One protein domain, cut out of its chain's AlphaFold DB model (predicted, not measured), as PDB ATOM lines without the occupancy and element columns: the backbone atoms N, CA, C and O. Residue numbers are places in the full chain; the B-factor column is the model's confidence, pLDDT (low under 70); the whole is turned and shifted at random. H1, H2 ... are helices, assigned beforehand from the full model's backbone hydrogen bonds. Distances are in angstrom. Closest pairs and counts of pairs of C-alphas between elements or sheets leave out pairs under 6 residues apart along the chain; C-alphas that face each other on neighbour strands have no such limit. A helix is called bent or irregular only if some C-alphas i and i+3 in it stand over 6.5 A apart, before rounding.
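What this domain is: This is residues 21 to 73 of the 262 residues of an uncharacterized protein of Gymnopilus dilepis (UniProt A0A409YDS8). Two helices meet near their ends as an L, a long one, H1, and a shorter one, H2, with the long link between them looping out beyond the corner. Most of H1 and the far half of H2 stand free as the two arms, residues 22 to 38 and 64 to 71. The printed part has 53 residues with two named helices, H1 then H2, and no named strand; its class is all helix. It is extended, with a radius of gyration of the C-alphas of 16.7 A, and flat, spanning 52 by 32 by 12 A.

Where its parts are: The printed part begins at Pro 21. H1 follows, residues 22 to 45, 35.3 A from first to last C-alpha, from C-alpha 22 at (-2.419, 6.971, 18.666) to C-alpha 45 at (4.299, -19.158, 41.361). It is neither bent nor irregular, but only just: C-alphas 33 and 36 are 6.1 A apart. H2, residues 57 to 71, is 20.9 A long from first to last C-alpha and ends with C-alpha 71 at (-8.349, -32.655, 42.615).

How they stand to each other: H1 and H2 are close but not clearly touching, with 2 pairs of C-alphas within 8 A. Their closest C-alphas, those of Phe 45 and Arg 60, are 6.8 A apart. Their lines are about perpendicular, at 88 degrees, and their centres are 26.0 A apart. In H2 every O i to N i+4 pair is within hydrogen-bond range; in H1 19 of 20 are.

The domain as a whole: The two C-alphas farthest apart, those of Pro 21 and Leu 73, are 53.9 A apart. The link from H1 to H2 is long, with 11 residues, and residues 48 to 53 in it stand free. The printed part has no cut. The mean pLDDT of the printed part is 89.1, and no printed residue is under 70.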
ATOM      1  N   PRO A  21       1.477   7.124  15.770       88.81
ATOM      2  CA  PRO A  21       0.056   6.843  15.683       88.81
ATOM      3  C   PRO A  21      -0.557   6.596  17.076       88.81
ATOM      4  O   PRO A  21       0.076   5.945  17.909       88.81
ATOM      5  N   PRO A  22      -1.802   7.036  17.335       84.81
ATOM      6  CA  PRO A  22      -2.419   6.971  18.666       84.81
ATOM      7  C   PRO A  22      -2.510   5.547  19.244       84.81
ATOM      8  O   PRO A  22      -2.522   5.366  20.461       84.81
ATOM      9  N   TRP A  23      -2.509   4.518  18.391       90.00
ATOM     10  CA  TRP A  23      -2.502   3.120  18.821       90.00
ATOM     11  C   TRP A  23      -1.191   2.696  19.502       90.00
ATOM     12  O   TRP A  23      -1.209   1.753  20.288       90.00
ATOM     13  N   VAL A  24      -0.072   3.391  19.267       93.19
ATOM     14  CA  VAL A  24       1.224   3.086  19.901       93.19
ATOM     15  C   VAL A  24       1.178   3.381  21.402       93.19
ATOM     16  O   VAL A  24       1.658   2.584  22.211       93.19
ATOM     17  N   TYR A  25       0.545   4.486  21.803       88.44
ATOM     18  CA  TYR A  25       0.351   4.815  23.220       88.44
ATOM     19  C   TYR A  25      -0.613   3.843  23.893       88.44
ATOM     20  O   TYR A  25      -0.370   3.403  25.012       88.44
ATOM     21  N   LEU A  26      -1.678   3.441  23.193       90.44
ATOM     22  CA  LEU A  26      -2.604   2.441  23.718       90.44
ATOM     23  C   LEU A  26      -1.922   1.073  23.876       90.44
ATOM     24  O   LEU A  26      -2.056   0.436  24.916       90.44
ATOM     25  N   GLY A  27      -1.142   0.654  22.876       95.44
ATOM     26  CA  GLY A  27      -0.398  -0.603  22.889       95.44
ATOM     27  C   GLY A  27       0.656  -0.646  23.993       95.44
ATOM     28  O   GLY A  27       0.682  -1.594  24.770       95.44
ATOM     29  N   SER A  28       1.477   0.397  24.129       92.56
ATOM     30  CA  SER A  28       2.485   0.478  25.201       92.56
ATOM     31  C   SER A  28       1.860   0.491  26.597       92.56
ATOM     32  O   SER A  28       2.372  -0.164  27.512       92.56
ATOM     33  N   ARG A  29       0.712   1.161  26.761       91.44
ATOM     34  CA  ARG A  29      -0.036   1.166  28.020       91.44
ATOM     35  C   ARG A  29      -0.604  -0.218  28.335       91.44
ATOM     36  O   ARG A  29      -0.405  -0.701  29.445       91.44
ATOM     37  N   LEU A  30      -1.220  -0.892  27.362       94.44
ATOM     38  CA  LEU A  30      -1.721  -2.264  27.516       94.44
ATOM     39  C   LEU A  30      -0.599  -3.262  27.825       94.44
ATOM     40  O   LEU A  30      -0.739  -4.068  28.739       94.44
ATOM     41  N   ILE A  31       0.529  -3.180  27.119       96.19
ATOM     42  CA  ILE A  31       1.691  -4.044  27.365       96.19
ATOM     43  C   ILE A  31       2.210  -3.832  28.784       96.19
ATOM     44  O   ILE A  31       2.434  -4.805  29.491       96.19
ATOM     45  N   SER A  32       2.338  -2.587  29.242       93.38
ATOM     46  CA  SER A  32       2.781  -2.304  30.614       93.38
ATOM     47  C   SER A  32       1.808  -2.879  31.650       93.38
ATOM     48  O   SER A  32       2.237  -3.493  32.626       93.38
ATOM     49  N   PHE A  33       0.499  -2.754  31.400       92.19
ATOM     50  CA  PHE A  33      -0.542  -3.339  32.246       92.19
ATOM     51  C   PHE A  33      -0.545  -4.868  32.261       92.19
ATOM     52  O   PHE A  33      -0.994  -5.438  33.247       92.19
ATOM     53  N   LEU A  34      -0.051  -5.536  31.217       96.25
ATOM     54  CA  LEU A  34       0.031  -6.996  31.167       96.25
ATOM     55  C   LEU A  34       1.362  -7.522  31.709       96.25
ATOM     56  O   LEU A  34       1.379  -8.485  32.473       96.25
ATOM     57  N   VAL A  35       2.478  -6.892  31.347       96.75
ATOM     58  CA  VAL A  35       3.828  -7.359  31.683       96.75
ATOM     59  C   VAL A  35       4.075  -7.288  33.185       96.75
ATOM     60  O   VAL A  35       4.551  -8.260  33.761       96.75
ATOM     61  N   ILE A  36       3.713  -6.183  33.838       92.56
ATOM     62  CA  ILE A  36       3.977  -5.991  35.271       92.56
ATOM     63  C   ILE A  36       3.294  -7.066  36.138       92.56
ATOM     64  O   ILE A  36       4.002  -7.736  36.895       92.56
ATOM     65  N   PRO A  37       1.972  -7.315  36.033       94.75
ATOM     66  CA  PRO A  37       1.345  -8.388  36.800       94.75
ATOM     67  C   PRO A  37       1.805  -9.775  36.348       94.75
ATOM     68  O   PRO A  37       1.909 -10.660  37.190       94.75
ATOM     69  N   SER A  38       2.139  -9.976  35.067       95.31
ATOM     70  CA  SER A  38       2.657 -11.268  34.590       95.31
ATOM     71  C   SER A  38       4.004 -11.614  35.220       95.31
ATOM     72  O   SER A  38       4.202 -12.748  35.648       95.31
ATOM     73  N   VAL A  39       4.918 -10.645  35.337       95.19
ATOM     74  CA  VAL A  39       6.213 -10.838  36.009       95.19
ATOM     75  C   VAL A  39       6.015 -11.095  37.500       95.19
ATOM     76  O   VAL A  39       6.643 -11.998  38.045       95.19
ATOM     77  N   ALA A  40       5.111 -10.361  38.157       92.56
ATOM     78  CA  ALA A  40       4.782 -10.603  39.561       92.56
ATOM     79  C   ALA A  40       4.191 -12.009  39.775       92.56
ATOM     80  O   ALA A  40       4.601 -12.724  40.686       92.56
ATOM     81  N   PHE A  41       3.281 -12.439  38.902       93.12
ATOM     82  CA  PHE A  41       2.697 -13.778  38.936       93.12
ATOM     83  C   PHE A  41       3.754 -14.863  38.695       93.12
ATOM     84  O   PHE A  41       3.826 -15.839  39.441       93.12
ATOM     85  N   TYR A  42       4.625 -14.668  37.702       93.31
ATOM     86  CA  TYR A  42       5.733 -15.577  37.424       93.31
ATOM     87  C   TYR A  42       6.668 -15.710  38.630       93.31
ATOM     88  O   TYR A  42       6.991 -16.827  39.033       93.31
ATOM     89  N   ALA A  43       7.032 -14.586  39.251       90.31
ATOM     90  CA  ALA A  43       7.871 -14.569  40.441       90.31
ATOM     91  C   ALA A  43       7.230 -15.334  41.610       90.31
ATOM     92  O   ALA A  43       7.903 -16.110  42.270       90.31
ATOM     93  N   VAL A  44       5.928 -15.164  41.854       87.44
ATOM     94  CA  VAL A  44       5.243 -15.806  42.991       87.44
ATOM     95  C   VAL A  44       5.059 -17.317  42.798       87.44
ATOM     96  O   VAL A  44       5.199 -18.073  43.760       87.44
ATOM     97  N   PHE A  45       4.723 -17.769  41.586       86.19
ATOM     98  CA  PHE A  45       4.299 -19.158  41.361       86.19
ATOM     99  C   PHE A  45       5.364 -20.056  40.727       86.19
ATOM    100  O   PHE A  45       5.459 -21.234  41.090       86.19
ATOM    101  N   PHE A  46       6.149 -19.523  39.791       87.56
ATOM    102  CA  PHE A  46       7.047 -20.317  38.949       87.56
ATOM    103  C   PHE A  46       8.513 -20.136  39.305       87.56
ATOM    104  O   PHE A  46       9.268 -21.103  39.230       87.56
ATOM    105  N   TYR A  47       8.918 -18.926  39.684       90.56
ATOM    106  CA  TYR A  47      10.307 -18.670  40.019       90.56
ATOM    107  C   TYR A  47      10.667 -19.348  41.343       90.56
ATOM    108  O   TYR A  47      10.052 -19.101  42.383       90.56
ATOM    109  N   ASP A  48      11.654 -20.235  41.286       85.06
ATOM    110  CA  ASP A  48      12.194 -20.890  42.464       85.06
ATOM    111  C   ASP A  48      13.338 -20.045  43.019       85.06
ATOM    112  O   ASP A  48      14.384 -19.884  42.390       85.06
ATOM    113  N   PHE A  49      13.119 -19.459  44.189       83.06
ATOM    114  CA  PHE A  49      14.114 -18.617  44.839       83.06
ATOM    115  C   PHE A  49      15.129 -19.414  45.683       83.06
ATOM    116  O   PHE A  49      15.936 -18.820  46.403       83.06
ATOM    117  N   GLY A  50      15.110 -20.746  45.582       87.62
ATOM    118  CA  GLY A  50      15.988 -21.649  46.321       87.62
ATOM    119  C   GLY A  50      15.491 -21.948  47.738       87.62
ATOM    120  O   GLY A  50      14.398 -21.549  48.136       87.62
ATOM    121  N   ASP A  51      16.322 -22.637  48.524       84.94
ATOM    122  CA  ASP A  51      15.975 -23.173  49.856       84.94
ATOM    123  C   ASP A  51      15.751 -22.114  50.955       84.94
ATOM    124  O   ASP A  51      15.489 -22.445  52.113       84.94
ATOM    125  N   HIS A  52      15.843 -20.824  50.634       82.25
ATOM    126  CA  HIS A  52      15.617 -19.756  51.602       82.25
ATOM    127  C   HIS A  52      14.123 -19.473  51.785       82.25
ATOM    128  O   HIS A  52      13.372 -19.338  50.816       82.25
ATOM    129  N   GLU A  53      13.687 -19.325  53.039       77.12
ATOM    130  CA  GLU A  53      12.295 -19.037  53.389       77.12
ATOM    131  C   GLU A  53      11.832 -17.721  52.744       77.12
ATOM    132  O   GLU A  53      12.198 -16.621  53.154       77.12
ATOM    133  N   HIS A  54      11.057 -17.849  51.668       82.94
ATOM    134  CA  HIS A  54      10.533 -16.720  50.914       82.94
ATOM    135  C   HIS A  54       9.182 -16.276  51.456       82.94
ATOM    136  O   HIS A  54       8.319 -17.099  51.764       82.94
ATOM    137  N   VAL A  55       8.956 -14.959  51.468       87.69
ATOM    138  CA  VAL A  55       7.679 -14.337  51.871       87.69
ATOM    139  C   VAL A  55       6.469 -14.879  51.096       87.69
ATOM    140  O   VAL A  55       5.343 -14.833  51.584       87.69
ATOM    141  N   PHE A  56       6.695 -15.460  49.916       85.88
ATOM    142  CA  PHE A  56       5.655 -16.054  49.077       85.88
ATOM    143  C   PHE A  56       5.409 -17.552  49.320       85.88
ATOM    144  O   PHE A  56       4.527 -18.131  48.684       85.88
ATOM    145  N   GLN A  57       6.107 -18.197  50.264       85.94
ATOM    146  CA  GLN A  57       5.867 -19.613  50.563       85.94
ATOM    147  C   GLN A  57       4.467 -19.871  51.130       85.94
ATOM    148  O   GLN A  57       3.824 -20.843  50.735       85.94
ATOM    149  N   ALA A  58       3.968 -19.016  52.028       88.94
ATOM    150  CA  ALA A  58       2.631 -19.187  52.601       88.94
ATOM    151  C   ALA A  58       1.519 -19.132  51.526       88.94
ATOM    152  O   ALA A  58       0.729 -20.077  51.459       88.94
ATOM    153  N   PRO A  59       1.495 -18.133  50.616       88.88
ATOM    154  CA  PRO A  59       0.601 -18.136  49.457       88.88
ATOM    155  C   PRO A  59       0.734 -19.385  48.580       88.88
ATOM    156  O   PRO A  59      -0.276 -19.943  48.155       88.88
ATOM    157  N   ARG A  60       1.962 -19.861  48.333       86.50
ATOM    158  CA  ARG A  60       2.210 -21.050  47.503       86.50
ATOM    159  C   ARG A  60       1.639 -22.320  48.135       86.50
ATOM    160  O   ARG A  60       1.009 -23.113  47.443       86.50
ATOM    161  N   ARG A  61       1.801 -22.491  49.452       88.81
ATOM    162  CA  ARG A  61       1.225 -23.616  50.211       88.81
ATOM    163  C   ARG A  61      -0.300 -23.561  50.227       88.81
ATOM    164  O   ARG A  61      -0.938 -24.590  50.036       88.81
ATOM    165  N   TRP A  62      -0.878 -22.370  50.396       92.25
ATOM    166  CA  TRP A  62      -2.325 -22.180  50.293       92.25
ATOM    167  C   TRP A  62      -2.839 -22.540  48.895       92.25
ATOM    168  O   TRP A  62      -3.778 -23.318  48.779       92.25
ATOM    169  N   ALA A  63      -2.186 -22.058  47.834       91.19
ATOM    170  CA  ALA A  63      -2.570 -22.369  46.459       91.19
ATOM    171  C   ALA A  63      -2.459 -23.872  46.158       91.19
ATOM    172  O   ALA A  63      -3.384 -24.445  45.591       91.19
ATOM    173  N   ALA A  64      -1.379 -24.527  46.592       88.56
ATOM    174  CA  ALA A  64      -1.216 -25.973  46.458       88.56
ATOM    175  C   ALA A  64      -2.295 -26.746  47.229       88.56
ATOM    176  O   ALA A  64      -2.852 -27.703  46.702       88.56
ATOM    177  N   SER A  65      -2.642 -26.309  48.444       88.75
ATOM    178  CA  SER A  65      -3.739 -26.899  49.219       88.75
ATOM    179  C   SER A  65      -5.086 -26.718  48.524       88.75
ATOM    180  O   SER A  65      -5.885 -27.646  48.520       88.75
ATOM    181  N   SER A  66      -5.334 -25.553  47.926       91.56
ATOM    182  CA  SER A  66      -6.564 -25.272  47.185       91.56
ATOM    183  C   SER A  66      -6.650 -26.128  45.923       91.56
ATOM    184  O   SER A  66      -7.658 -26.788  45.706       91.56
ATOM    185  N   ILE A  67      -5.579 -26.196  45.128       90.00
ATOM    186  CA  ILE A  67      -5.508 -27.047  43.932       90.00
ATOM    187  C   ILE A  67      -5.722 -28.510  44.321       90.00
ATOM    188  O   ILE A  67      -6.587 -29.170  43.752       90.00
ATOM    189  N   ASN A  68      -5.013 -28.994  45.341       85.44
ATOM    190  CA  ASN A  68      -5.210 -30.349  45.839       85.44
ATOM    191  C   ASN A  68      -6.645 -30.558  46.319       85.44
ATOM    192  O   ASN A  68      -7.215 -31.575  45.978       85.44
ATOM    193  N   SER A  69      -7.275 -29.595  46.996       82.81
ATOM    194  CA  SER A  69      -8.673 -29.734  47.424       82.81
ATOM    195  C   SER A  69      -9.677 -29.832  46.270       82.81
ATOM    196  O   SER A  69     -10.751 -30.386  46.466       82.81
ATOM    197  N   PHE A  70      -9.334 -29.325  45.080       85.69
ATOM    198  CA  PHE A  70     -10.154 -29.490  43.876       85.69
ATOM    199  C   PHE A  70      -9.912 -30.828  43.170       85.69
ATOM    200  O   PHE A  70     -10.825 -31.340  42.530       85.69
ATOM    201  N   PHE A  71      -8.703 -31.387  43.265       85.31
ATOM    202  CA  PHE A  71      -8.349 -32.655  42.615       85.31
ATOM    203  C   PHE A  71      -8.500 -33.881  43.521       85.31
ATOM    204  O   PHE A  71      -8.659 -34.995  43.028       85.31
ATOM    205  N   THR A  72      -8.474 -33.707  44.838       85.75
ATOM    206  CA  THR A  72      -8.890 -34.738  45.780       85.75
ATOM    207  C   THR A  72     -10.403 -34.690  45.882       85.75
ATOM    208  O   THR A  72     -10.953 -33.634  46.191       85.75
ATOM    209  N   LEU A  73     -11.052 -35.829  45.638       78.50
ATOM    210  CA  LEU A  73     -12.484 -36.020  45.859       78.50
ATOM    211  C   LEU A  73     -12.899 -35.347  47.162       78.50
ATOM    212  O   LEU A  73     -12.244 -35.526  48.195       78.50
TER     213      LEU A  73